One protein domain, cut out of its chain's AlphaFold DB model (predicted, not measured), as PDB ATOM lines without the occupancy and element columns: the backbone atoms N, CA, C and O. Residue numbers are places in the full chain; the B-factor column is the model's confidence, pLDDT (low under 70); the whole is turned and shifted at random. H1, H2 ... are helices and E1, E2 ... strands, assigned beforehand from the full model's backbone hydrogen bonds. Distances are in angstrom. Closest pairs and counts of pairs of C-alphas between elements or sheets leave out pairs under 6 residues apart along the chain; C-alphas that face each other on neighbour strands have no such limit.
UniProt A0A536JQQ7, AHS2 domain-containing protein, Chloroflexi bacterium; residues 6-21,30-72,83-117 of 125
ATOM      1  N   ARG A   6     152.002 146.799 166.996       84.31
ATOM      2  CA  ARG A   6     150.967 147.832 166.912       84.31
ATOM      3  C   ARG A   6     151.443 149.022 166.091       84.31
ATOM      4  O   ARG A   6     152.525 149.556 166.320       84.31
ATOM      5  N   VAL A   7     150.606 149.484 165.167       86.19
ATOM      6  CA  VAL A   7     150.807 150.770 164.484       86.19
ATOM      7  C   VAL A   7     150.289 151.873 165.403       86.19
ATOM      8  O   VAL A   7     149.097 151.901 165.699       86.19
ATOM      9  N   HIS A   8     151.167 152.761 165.874       84.44
ATOM     10  CA  HIS A   8     150.774 153.879 166.746       84.44
ATOM     11  C   HIS A   8     150.781 155.231 166.017       84.44
ATOM     12  O   HIS A   8     150.044 156.132 166.403       84.44
ATOM     13  N   GLU A   9     151.557 155.356 164.937       85.00
ATOM     14  CA  GLU A   9     151.517 156.494 164.014       85.00
ATOM     15  C   GLU A   9     151.469 155.971 162.570       85.00
ATOM     16  O   GLU A   9     152.305 155.135 162.203       85.00
ATOM     17  N   PRO A  10     150.534 156.437 161.725       88.56
ATOM     18  CA  PRO A  10     150.534 156.060 160.320       88.56
ATOM     19  C   PRO A  10     151.732 156.682 159.587       88.56
ATOM     20  O   PRO A  10     152.130 157.816 159.857       88.56
ATOM     21  N   GLY A  11     152.285 155.942 158.623       87.00
ATOM     22  CA  GLY A  11     153.170 156.514 157.606       87.00
ATOM     23  C   GLY A  11     152.374 157.286 156.547       87.00
ATOM     24  O   GLY A  11     151.144 157.257 156.552       87.00
ATOM     25  N   LEU A  12     153.056 157.927 155.591       89.62
ATOM     26  CA  LEU A  12     152.380 158.655 154.502       89.62
ATOM     27  C   LEU A  12     151.502 157.716 153.666       89.62
ATOM     28  O   LEU A  12     150.351 158.014 153.361       89.62
ATOM     29  N   PHE A  13     152.076 156.578 153.287       89.62
ATOM     30  CA  PHE A  13     151.381 155.504 152.599       89.62
ATOM     31  C   PHE A  13     152.061 154.196 152.982       89.62
ATOM     32  O   PHE A  13     153.220 153.976 152.632       89.62
ATOM     33  N   THR A  14     151.365 153.379 153.772       90.06
ATOM     34  CA  THR A  14     151.847 152.079 154.245       90.06
ATOM     35  C   THR A  14     150.842 151.014 153.847       90.06
ATOM     36  O   THR A  14     149.646 151.172 154.083       90.06
ATOM     37  N   THR A  15     151.322 149.936 153.246       93.69
ATOM     38  CA  THR A  15     150.497 148.830 152.759       93.69
ATOM     39  C   THR A  15     151.083 147.502 153.209       93.69
ATOM     40  O   THR A  15     152.270 147.411 153.508       93.69
ATOM     41  N   ILE A  16     150.254 146.464 153.264       94.56
ATOM     42  CA  ILE A  16     150.730 145.087 153.414       94.56
ATOM     43  C   ILE A  16     150.984 144.552 152.007       94.56
ATOM     44  O   ILE A  16     150.079 144.585 151.174       94.56
ATOM     45  N   GLN A  17     152.197 144.075 151.752       95.19
ATOM     46  CA  GLN A  17     152.612 143.551 150.454       95.19
ATOM     47  C   GLN A  17     153.125 142.119 150.572       95.19
ATOM     48  O   GLN A  17     153.842 141.775 151.510       95.19
ATOM     49  N   ASP A  18     152.755 141.303 149.591       94.69
ATOM     50  CA  ASP A  18     153.195 139.923 149.388       94.69
ATOM     51  C   ASP A  18     153.833 139.786 147.986       94.69
ATOM     52  O   ASP A  18     154.183 140.776 147.331       94.69
ATOM     53  N   THR A  19     153.977 138.559 147.483       94.62
ATOM     54  CA  THR A  19     154.495 138.295 146.129       94.62
ATOM     55  C   THR A  19     153.510 138.609 144.996       94.62
ATOM     56  O   THR A  19     153.880 138.519 143.822       94.62
ATOM     57  N   GLY A  20     152.276 138.997 145.307       94.12
ATOM     58  CA  GLY A  20     151.230 139.330 144.347       94.12
ATOM     59  C   GLY A  20     150.387 138.137 143.883       94.12
ATOM     60  O   GLY A  20     150.468 137.023 144.397       94.12
ATOM     61  N   ARG A  21     149.546 138.394 142.877       94.25
ATOM     62  CA  ARG A  21     148.560 137.492 142.259       94.25
ATOM     63  C   ARG A  21     148.873 137.294 140.773       94.25
ATOM     64  O   ARG A  21     148.110 137.692 139.897       94.25
ATOM     65  N   PRO A  30     145.180 142.989 138.591       92.81
ATOM     66  CA  PRO A  30     146.590 143.289 138.375       92.81
ATOM     67  C   PRO A  30     147.484 142.419 139.278       92.81
ATOM     68  O   PRO A  30     147.069 142.055 140.382       92.81
ATOM     69  N   PRO A  31     148.736 142.128 138.870       91.69
ATOM     70  CA  PRO A  31     149.643 141.285 139.646       91.69
ATOM     71  C   PRO A  31     149.866 141.760 141.084       91.69
ATOM     72  O   PRO A  31     149.969 140.932 141.981       91.69
ATOM     73  N   GLY A  32     149.935 143.074 141.320       93.69
ATOM     74  CA  GLY A  32     150.200 143.637 142.646       93.69
ATOM     75  C   GLY A  32     151.478 143.090 143.301       93.69
ATOM     76  O   GLY A  32     152.420 142.670 142.616       93.69
ATOM     77  N   GLY A  33     151.470 143.068 144.635       94.19
ATOM     78  CA  GLY A  33     152.613 142.689 145.460       94.19
ATOM     79  C   GLY A  33     153.611 143.831 145.645       94.19
ATOM     80  O   GLY A  33     153.404 144.938 145.142       94.19
ATOM     81  N   ALA A  34     154.700 143.535 146.354       94.44
ATOM     82  CA  ALA A  34     155.722 144.525 146.687       94.44
ATOM     83  C   ALA A  34     156.291 145.219 145.439       94.44
ATOM     84  O   ALA A  34     156.619 144.566 144.441       94.44
ATOM     85  N   MET A  35     156.445 146.541 145.527       93.75
ATOM     86  CA  MET A  35     157.029 147.391 144.491       93.75
ATOM     87  C   MET A  35     158.498 147.025 144.252       93.75
ATOM     88  O   MET A  35     158.926 146.875 143.109       93.75
ATOM     89  N   ASP A  36     159.259 146.825 145.333       93.50
ATOM     90  CA  ASP A  36     160.625 146.298 145.298       93.50
ATOM     91  C   ASP A  36     160.645 144.858 145.828       93.50
ATOM     92  O   ASP A  36     160.763 144.589 147.027       93.50
ATOM     93  N   ARG A  37     160.528 143.903 144.902       93.81
ATOM     94  CA  ARG A  37     160.501 142.465 145.216       93.81
ATOM     95  C   ARG A  37     161.807 141.964 145.832       93.81
ATOM     96  O   ARG A  37     161.779 140.984 146.579       93.81
ATOM     97  N   PHE A  38     162.938 142.602 145.518       95.50
ATOM     98  CA  PHE A  38     164.233 142.228 146.079       95.50
ATOM     99  C   PHE A  38     164.312 142.654 147.542       95.50
ATOM    100  O   PHE A  38     164.585 141.813 148.395       95.50
ATOM    101  N   ALA A  39     163.994 143.917 147.839       94.69
ATOM    102  CA  ALA A  39     163.946 144.423 149.208       94.69
ATOM    103  C   ALA A  39     162.968 143.613 150.071       94.69
ATOM    104  O   ALA A  39     163.349 143.154 151.150       94.69
ATOM    105  N   HIS A  40     161.760 143.355 149.569       94.81
ATOM    106  CA  HIS A  40     160.765 142.506 150.225       94.81
ATOM    107  C   HIS A  40     161.315 141.116 150.576       94.81
ATOM    108  O   HIS A  40     161.281 140.697 151.733       94.81
ATOM    109  N   SER A  41     161.876 140.417 149.581       95.81
ATOM    110  CA  SER A  41     162.428 139.073 149.783       95.81
ATOM    111  C   SER A  41     163.596 139.096 150.768       95.81
ATOM    112  O   SER A  41     163.677 138.239 151.644       95.81
ATOM    113  N   ALA A  42     164.483 140.088 150.659       96.25
ATOM    114  CA  ALA A  42     165.612 140.257 151.563       96.25
ATOM    115  C   ALA A  42     165.154 140.491 153.008       96.25
ATOM    116  O   ALA A  42     165.682 139.845 153.908       96.25
ATOM    117  N   ALA A  43     164.149 141.345 153.241       93.56
ATOM    118  CA  ALA A  43     163.622 141.596 154.582       93.56
ATOM    119  C   ALA A  43     163.122 140.301 155.230       93.56
ATOM    120  O   ALA A  43     163.501 139.996 156.360       93.56
ATOM    121  N   ASN A  44     162.330 139.516 154.494       95.06
ATOM    122  CA  ASN A  44     161.837 138.225 154.965       95.06
ATOM    123  C   ASN A  44     162.975 137.257 155.297       95.06
ATOM    124  O   ASN A  44     162.997 136.689 156.387       95.06
ATOM    125  N   LEU A  45     163.944 137.101 154.393       95.94
ATOM    126  CA  LEU A  45     165.058 136.174 154.592       95.94
ATOM    127  C   LEU A  45     165.945 136.568 155.781       95.94
ATOM    128  O   LEU A  45     166.380 135.687 156.518       95.94
ATOM    129  N   ILE A  46     166.177 137.867 156.005       95.44
ATOM    130  CA  ILE A  46     166.985 138.371 157.129       95.44
ATOM    131  C   ILE A  46     166.388 137.960 158.484       95.44
ATOM    132  O   ILE A  46     167.137 137.621 159.396       95.44
ATOM    133  N   VAL A  47     165.057 137.957 158.621       91.12
ATOM    134  CA  VAL A  47     164.374 137.514 159.856       91.12
ATOM    135  C   VAL A  47     164.012 136.023 159.848       91.12
ATOM    136  O   VAL A  47     163.416 135.534 160.802       91.12
ATOM    137  N   GLY A  48     164.385 135.283 158.798       92.56
ATOM    138  CA  GLY A  48     164.166 133.837 158.687       92.56
ATOM    139  C   GLY A  48     162.771 133.412 158.213       92.56
ATOM    140  O   GLY A  48     162.419 132.239 158.358       92.56
ATOM    141  N   ASN A  49     161.987 134.330 157.645       93.62
ATOM    142  CA  ASN A  49     160.694 134.030 157.033       93.62
ATOM    143  C   ASN A  49     160.861 133.417 155.631       93.62
ATOM    144  O   ASN A  49     161.896 133.572 154.977       93.62
ATOM    145  N   ASP A  50     159.800 132.778 155.124       95.06
ATOM    146  CA  ASP A  50     159.708 132.486 153.691       95.06
ATOM    147  C   ASP A  50     159.709 133.800 152.893       95.06
ATOM    148  O   ASP A  50     159.094 134.789 153.299       95.06
ATOM    149  N   ARG A  51     160.374 133.810 151.733       94.56
ATOM    150  CA  ARG A  51     160.450 134.985 150.852       94.56
ATOM    151  C   ARG A  51     159.079 135.522 150.424       94.56
ATOM    152  O   ARG A  51     159.016 136.680 150.032       94.56
ATOM    153  N   SER A  52     158.022 134.704 150.463       92.81
ATOM    154  CA  SER A  52     156.655 135.096 150.114       92.81
ATOM    155  C   SER A  52     155.820 135.610 151.285       92.81
ATOM    156  O   SER A  52     154.645 135.924 151.089       92.81
ATOM    157  N   ALA A  53     156.369 135.643 152.503       94.56
ATOM    158  CA  ALA A  53     155.651 136.153 153.663       94.56
ATOM    159  C   ALA A  53     155.322 137.645 153.492       94.56
ATOM    160  O   ALA A  53     156.074 138.402 152.881       94.56
ATOM    161  N   ALA A  54     154.184 138.081 154.025       93.56
ATOM    162  CA  ALA A  54     153.768 139.469 153.893       93.56
ATOM    163  C   ALA A  54     154.680 140.416 154.697       93.56
ATOM    164  O   ALA A  54     155.071 140.115 155.824       93.56
ATOM    165  N   THR A  55     154.960 141.588 154.134       94.62
ATOM    166  CA  THR A  55     155.731 142.671 154.769       94.62
ATOM    167  C   THR A  55     154.931 143.966 154.766       94.62
ATOM    168  O   THR A  55     154.042 144.134 153.930       94.62
ATOM    169  N   LEU A  56     155.286 144.928 155.620       92.50
ATOM    170  CA  LEU A  56     154.806 146.303 155.449       92.50
ATOM    171  C   LEU A  56     155.676 147.024 154.423       92.50
ATOM    172  O   LEU A  56     156.885 147.109 154.610       92.50
ATOM    173  N   GLU A  57     155.071 147.570 153.376       93.38
ATOM    174  CA  GLU A  57     155.728 148.466 152.427       93.38
ATOM    175  C   GLU A  57     155.295 149.905 152.698       93.38
ATOM    176  O   GLU A  57     154.097 150.200 152.711       93.38
ATOM    177  N   CYS A  58     156.255 150.806 152.910       90.12
ATOM    178  CA  CYS A  58     155.978 152.215 153.175       90.12
ATOM    179  C   CYS A  58     156.721 153.169 152.235       90.12
ATOM    180  O   CYS A  58     157.877 152.932 151.893       90.12
ATOM    181  N   THR A  59     156.081 154.293 151.905       87.62
ATOM    182  CA  THR A  59     156.568 155.300 150.947       87.62
ATOM    183  C   THR A  59     156.819 156.642 151.631       87.62
ATOM    184  O   THR A  59     155.927 157.148 152.302       87.62
ATOM    185  N   LEU A  60     157.997 157.252 151.426       83.56
ATOM    186  CA  LEU A  60     158.435 158.580 151.932       83.56
ATOM    187  C   LEU A  60     158.450 158.801 153.452       83.56
ATOM    188  O   LEU A  60     159.252 159.572 153.966       83.56
ATOM    189  N   THR A  61     157.558 158.201 154.216       84.94
ATOM    190  CA  THR A  61     157.547 158.272 155.674       84.94
ATOM    191  C   THR A  61     156.924 156.981 156.159       84.94
ATOM    192  O   THR A  61     155.792 156.660 155.791       84.94
ATOM    193  N   GLY A  62     157.704 156.220 156.924       84.94
ATOM    194  CA  GLY A  62     157.285 154.936 157.463       84.94
ATOM    195  C   GLY A  62     156.351 155.108 158.658       84.94
ATOM    196  O   GLY A  62     156.273 156.203 159.220       84.94
ATOM    197  N   PRO A  63     155.633 154.045 159.044       86.75
ATOM    198  CA  PRO A  63     154.816 154.066 160.246       86.75
ATOM    199  C   PRO A  63     155.681 154.127 161.514       86.75
ATOM    200  O   PRO A  63     156.825 153.663 161.544       86.75
ATOM    201  N   GLY A  64     155.101 154.662 162.584       87.38
ATOM    202  CA  GLY A  64     155.561 154.416 163.944       87.38
ATOM    203  C   GLY A  64     154.997 153.084 164.433       87.38
ATOM    204  O   GLY A  64     153.778 152.895 164.474       87.38
ATOM    205  N   LEU A  65     155.878 152.168 164.828       86.50
ATOM    206  CA  LEU A  65     155.539 150.814 165.251       86.50
ATOM    207  C   LEU A  65     155.929 150.587 166.715       86.50
ATOM    208  O   LEU A  65     157.003 150.988 167.158       86.50
ATOM    209  N   LEU A  66     155.054 149.942 167.477       83.31
ATOM    210  CA  LEU A  66     155.340 149.454 168.823       83.31
ATOM    211  C   LEU A  66     155.455 147.929 168.777       83.31
ATOM    212  O   LEU A  66     154.524 147.262 168.325       83.31
ATOM    213  N   ILE A  67     156.593 147.394 169.223       82.81
ATOM    214  CA  ILE A  67     156.836 145.954 169.335       82.81
ATOM    215  C   ILE A  67     156.435 145.499 170.739       82.81
ATOM    216  O   ILE A  67     157.109 145.819 171.722       82.81
ATOM    217  N   GLU A  68     155.337 144.754 170.836       78.81
ATOM    218  CA  GLU A  68     154.715 144.365 172.111       78.81
ATOM    219  C   GLU A  68     155.209 143.013 172.644       78.81
ATOM    220  O   GLU A  68     155.079 142.728 173.834       78.81
ATOM    221  N   ALA A  69     155.841 142.203 171.792       77.12
ATOM    222  CA  ALA A  69     156.431 140.921 172.160       77.12
ATOM    223  C   ALA A  69     157.823 140.750 171.525       77.12
ATOM    224  O   ALA A  69     158.064 141.319 170.461       77.12
ATOM    225  N   PRO A  70     158.738 139.969 172.135       80.06
ATOM    226  CA  PRO A  70     160.058 139.714 171.565       80.06
ATOM    227  C   PRO A  70     159.994 139.185 170.123       80.06
ATOM    228  O   PRO A  70     159.384 138.143 169.874       80.06
ATOM    229  N   CYS A  71     160.638 139.877 169.184       80.44
ATOM    230  CA  CYS A  71     160.708 139.483 167.778       80.44
ATOM    231  C   CYS A  71     161.975 140.012 167.084       80.44
ATOM    232  O   CYS A  71     162.691 140.875 167.602       80.44
ATOM    233  N   LEU A  72     162.251 139.477 165.892       86.69
ATOM    234  CA  LEU A  72     163.235 140.031 164.965       86.69
ATOM    235  C   LEU A  72     162.531 140.940 163.960       86.69
ATOM    236  O   LEU A  72     161.474 140.582 163.436       86.69
ATOM    237  N   ARG A  83     165.043 154.488 163.062       85.62
ATOM    238  CA  ARG A  83     165.304 154.688 164.479       85.62
ATOM    239  C   ARG A  83     164.609 153.632 165.313       85.62
ATOM    240  O   ARG A  83     163.458 153.274 165.080       85.62
ATOM    241  N   VAL A  84     165.294 153.180 166.345       85.12
ATOM    242  CA  VAL A  84     164.748 152.288 167.363       85.12
ATOM    243  C   VAL A  84     164.900 152.994 168.698       85.12
ATOM    244  O   VAL A  84     165.990 153.441 169.045       85.12
ATOM    245  N   ASN A  85     163.791 153.183 169.415       82.69
ATOM    246  CA  ASN A  85     163.727 153.961 170.655       82.69
ATOM    247  C   ASN A  85     164.377 155.358 170.533       82.69
ATOM    248  O   ASN A  85     165.020 155.850 171.456       82.69
ATOM    249  N   GLY A  86     164.239 155.994 169.364       82.88
ATOM    250  CA  GLY A  86     164.781 157.328 169.077       82.88
ATOM    251  C   GLY A  86     166.248 157.373 168.627       82.88
ATOM    252  O   GLY A  86     166.666 158.410 168.101       82.88
ATOM    253  N   ALA A  87     166.997 156.274 168.753       84.75
ATOM    254  CA  ALA A  87     168.386 156.168 168.306       84.75
ATOM    255  C   ALA A  87     168.480 155.640 166.861       84.75
ATOM    256  O   ALA A  87     167.682 154.772 166.501       84.75
ATOM    257  N   PRO A  88     169.430 156.120 166.034       87.62
ATOM    258  CA  PRO A  88     169.672 155.568 164.701       87.62
ATOM    259  C   PRO A  88     169.972 154.069 164.751       87.62
ATOM    260  O   PRO A  88     170.713 153.609 165.622       87.62
ATOM    261  N   ALA A  89     169.424 153.319 163.801       86.62
ATOM    262  CA  ALA A  89     169.641 151.888 163.660       86.62
ATOM    263  C   ALA A  89     169.984 151.531 162.204       86.62
ATOM    264  O   ALA A  89     169.477 152.163 161.274       86.62
ATOM    265  N   PRO A  90     170.843 150.525 161.984       90.19
ATOM    266  CA  PRO A  90     171.193 150.081 160.640       90.19
ATOM    267  C   PRO A  90     170.010 149.392 159.946       90.19
ATOM    268  O   PRO A  90     169.280 148.611 160.554       90.19
ATOM    269  N   ALA A  91     169.855 149.646 158.648       91.00
ATOM    270  CA  ALA A  91     168.995 148.855 157.769       91.00
ATOM    271  C   ALA A  91     169.738 147.600 157.265       91.00
ATOM    272  O   ALA A  91     170.943 147.456 157.471       91.00
ATOM    273  N   TRP A  92     169.026 146.703 156.576       93.94
ATOM    274  CA  TRP A  92     169.576 145.487 155.948       93.94
ATOM    275  C   TRP A  92     170.224 144.472 156.904       93.94
ATOM    276  O   TRP A  92     170.962 143.593 156.464       93.94
ATOM    277  N   ILE A  93     169.905 144.543 158.197       91.88
ATOM    278  CA  ILE A  93     170.281 143.538 159.195       91.88
ATOM    279  C   ILE A  93     169.072 143.149 160.047       91.88
ATOM    280  O   ILE A  93     168.076 143.872 160.093       91.88
ATOM    281  N   ALA A  94     169.168 142.011 160.732       90.88
ATOM    282  CA  ALA A  94     168.181 141.618 161.726       90.88
ATOM    283  C   ALA A  94     168.396 142.425 163.011       90.88
ATOM    284  O   ALA A  94     169.507 142.493 163.539       90.88
ATOM    285  N   ILE A  95     167.320 143.007 163.529       87.75
ATOM    286  CA  ILE A  95     167.307 143.740 164.789       87.75
ATOM    287  C   ILE A  95     166.406 142.978 165.760       87.75
ATOM    288  O   ILE A  95     165.196 142.891 165.555       87.75
ATOM    289  N   SER A  96     166.986 142.447 166.837       85.62
ATOM    290  CA  SER A  96     166.220 141.843 167.933       85.62
ATOM    291  C   SER A  96     165.595 142.926 168.799       85.62
ATOM    292  O   SER A  96     166.303 143.819 169.263       85.62
ATOM    293  N   GLN A  97     164.284 142.852 169.023       74.69
ATOM    294  CA  GLN A  97     163.526 143.808 169.826       74.69
ATOM    295  C   GLN A  97     162.599 143.084 170.799       74.69
ATOM    296  O   GLN A  97     161.945 142.114 170.435       74.69
ATOM    297  N   ALA A  98     162.523 143.581 172.032       63.84
ATOM    298  CA  ALA A  98     161.585 143.131 173.052       63.84
ATOM    299  C   ALA A  98     161.069 144.358 173.815       63.84
ATOM    300  O   ALA A  98     161.857 145.048 174.457       63.84
ATOM    301  N   GLY A  99     159.767 144.649 173.723       54.91
ATOM    302  CA  GLY A  99     159.138 145.758 174.455       54.91
ATOM    303  C   GLY A  99     159.627 147.155 174.046       54.91
ATOM    304  O   GLY A  99     159.808 148.013 174.907       54.91
ATOM    305  N   ALA A 100     159.876 147.382 172.754       54.38
ATOM    306  CA  ALA A 100     160.509 148.596 172.233       54.38
ATOM    307  C   ALA A 100     159.685 149.262 171.118       54.38
ATOM    308  O   ALA A 100     158.987 148.598 170.351       54.38
ATOM    309  N   ALA A 101     159.788 150.587 170.999       54.94
ATOM    310  CA  ALA A 101     159.170 151.358 169.925       54.94
ATOM    311  C   ALA A 101     160.164 151.540 168.765       54.94
ATOM    312  O   ALA A 101     161.257 152.078 168.946       54.94
ATOM    313  N   ALA A 102     159.788 151.131 167.555       55.50
ATOM    314  CA  ALA A 102     160.571 151.332 166.340       55.50
ATOM    315  C   ALA A 102     159.899 152.385 165.448       55.50
ATOM    316  O   ALA A 102     158.699 152.339 165.186       55.50
ATOM    317  N   ARG A 103     160.668 153.360 164.962       56.03
ATOM    318  CA  ARG A 103     160.187 154.436 164.089       56.03
ATOM    319  C   ARG A 103     161.170 154.649 162.950       56.03
ATOM    320  O   ARG A 103     162.302 155.045 163.183       56.03
ATOM    321  N   GLY A 104     160.735 154.469 161.712       51.16
ATOM    322  CA  GLY A 104     161.519 154.881 160.547       51.16
ATOM    323  C   GLY A 104     161.010 156.197 159.967       51.16
ATOM    324  O   GLY A 104     159.809 156.355 159.760       51.16
ATOM    325  N   ARG A 105     161.906 157.120 159.614       43.72
ATOM    326  CA  ARG A 105     161.620 158.269 158.737       43.72
ATOM    327  C   ARG A 105     162.590 158.189 157.560       43.72
ATOM    328  O   ARG A 105     163.760 157.968 157.794       43.72
ATOM    329  N   THR A 106     162.177 158.345 156.303       37.34
ATOM    330  CA  THR A 106     163.168 158.424 155.205       37.34
ATOM    331  C   THR A 106     163.568 159.863 154.923       37.34
ATOM    332  O   THR A 106     162.791 160.791 155.136       37.34
ATOM    333  N   SER A 107     164.803 160.039 154.452       35.06
ATOM    334  CA  SER A 107     165.319 161.299 153.918       35.06
ATOM    335  C   SER A 107     165.159 161.407 152.389       35.06
ATOM    336  O   SER A 107     165.456 162.458 151.823       35.06
ATOM    337  N   ARG A 108     164.698 160.345 151.696       35.41
ATOM    338  CA  ARG A 108     164.600 160.264 150.221       35.41
ATOM    339  C   ARG A 108     163.404 159.454 149.693       35.41
ATOM    340  O   ARG A 108     162.834 158.598 150.368       35.41
ATOM    341  N   SER A 109     163.070 159.694 148.421       35.75
ATOM    342  CA  SER A 109     161.857 159.203 147.758       35.75
ATOM    343  C   SER A 109     161.875 157.746 147.288       35.75
ATOM    344  O   SER A 109     161.888 157.494 146.084       35.75
ATOM    345  N   ARG A 110     161.905 156.773 148.205       45.53
ATOM    346  CA  ARG A 110     161.862 155.334 147.875       45.53
ATOM    347  C   ARG A 110     161.044 154.539 148.909       45.53
ATOM    348  O   ARG A 110     160.822 155.030 150.016       45.53
ATOM    349  N   ALA A 111     160.591 153.340 148.533       54.25
ATOM    350  CA  ALA A 111     159.817 152.445 149.395       54.25
ATOM    351  C   ALA A 111     160.722 151.579 150.296       54.25
ATOM    352  O   ALA A 111     161.828 151.223 149.885       54.25
ATOM    353  N   ALA A 112     160.266 151.239 151.504       56.91
ATOM    354  CA  ALA A 112     160.965 150.334 152.422       56.91
ATOM    355  C   ALA A 112     160.059 149.191 152.886       56.91
ATOM    356  O   ALA A 112     158.863 149.407 153.096       56.91
ATOM    357  N   SER A 113     160.639 148.004 153.064       57.56
ATOM    358  CA  SER A 113     159.936 146.797 153.508       57.56
ATOM    359  C   SER A 113     160.291 146.460 154.953       57.56
ATOM    360  O   SER A 113     161.472 146.387 155.281       57.56
ATOM    361  N   TRP A 114     159.283 146.217 155.793       49.50
ATOM    362  CA  TRP A 114     159.440 145.725 157.164       49.50
ATOM    363  C   TRP A 114     158.969 144.277 157.254       49.50
ATOM    364  O   TRP A 114     157.789 143.994 157.023       49.50
ATOM    365  N   ALA A 115     159.876 143.378 157.620       65.75
ATOM    366  CA  ALA A 115     159.551 141.998 157.958       65.75
ATOM    367  C   ALA A 115     159.687 141.787 159.466       65.75
ATOM    368  O   ALA A 115     160.609 142.313 160.091       65.75
ATOM    369  N   ILE A 116     158.757 141.020 160.032       65.38
ATOM    370  CA  ILE A 116     158.733 140.644 161.445       65.38
ATOM    371  C   ILE A 116     158.576 139.128 161.512       65.38
ATOM    372  O   ILE A 116     157.747 138.562 160.794       65.38
ATOM    373  N   ASP A 117     159.351 138.465 162.367       70.88
ATOM    374  CA  ASP A 117     159.083 137.063 162.697       70.88
ATOM    375  C   ASP A 117     157.868 136.988 163.641       70.88
ATOM    376  O   ASP A 117     157.935 137.354 164.817       70.88
TER     377      ASP A 117
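What this domain is: This is residues 6 to 21, 30 to 72 and 83 to 117 of the 125 residues of the protein "AHS2 domain-containing protein" of Chloroflexi bacterium (UniProt A0A536JQQ7). What shape is this domain? It is a small wedge-like sandwich of two three-stranded sheets, E1 E4 E6 and E2 E3 E7, nearer to each other at the end where the links E1 to E2, E3 to E4 and E6 to E7 pass between them; H1 packs on the face of E2 E3 E7 turned away from the other sheet. Short E5 lies off the sheets, after the long unnamed stretch 83 to 94. What is it made of? The printed part has 94 residues, with elements in the order E1 E2 H1 E3 E4 E5 E6 E7, both sheets antiparallel, class mixed. How large is it? It is compact, with a radius of gyration of the C-alphas of 12.7 A and spans of 37 by 27 by 21 A.

Where its parts are: Where is the sheet E1 E4 E6? E1 is residues 6 to 9, from C-alpha 6 at (150.967, 147.832, 166.912); E4 is residues 61 to 67, 18.4 A long, and E6 residues 100 to 106, 19.8 A. Where is the other sheet? E2 is residues 13 to 17, E3 residues 55 to 59, and E7 residues 111 to 116, 16.9 A long, ending with C-alpha 116 at (158.733, 140.644, 161.445). What remains? H1 is residues 37 to 46, 14.2 A long, from C-alpha 37 at (160.501, 142.465, 145.216), and E5 is residues 95 to 97.

How they stand to each other: How are the strands paired? E4 is antiparallel to E1, with N 66 and O 6 2.8 A apart, and to E6, with N 65 and O 102 2.8 A apart. In the strongly twisted second sheet, E3 is antiparallel to E2, with N 15 and O 57 2.8 A apart, and to E7, with N 114 and O 56 2.8 A apart. How do the sheets meet? They form a sandwich, two sheets face to face, the facing parts 9.9 A centre to centre; between E2 and E4 the closest C-alphas, of Thr 14 and Gly 62, are 6.9 A apart. Where is H1? H1 and E2 E3 E7 make two layers, a helix on one face of a sheet, at a height over the sheet of 8.2 A; its closest C-alpha pair with E7 is Ala 43 and Ala 115, 5.3 A. It runs along E7, only just, at 28 degrees on the local plane, and in H1 every O i to N i+4 pair is within hydrogen-bond range. And E5? It pairs with no named strand, but its residues 96 to 97 pair antiparallel with residues 71 to 72.

The domain as a whole: Is anything missing? Residues 22 to 29 and 73 to 82 are not printed; the C-alphas across these cuts are 7.3 A and 14.8 A apart. How far does it reach? The C-alphas farthest apart, of Pro 30 and Ala 87, are 39.2 A apart. Where is confidence low? The mean pLDDT of the printed part is 81.8, and residues 98 to 116 are under 70.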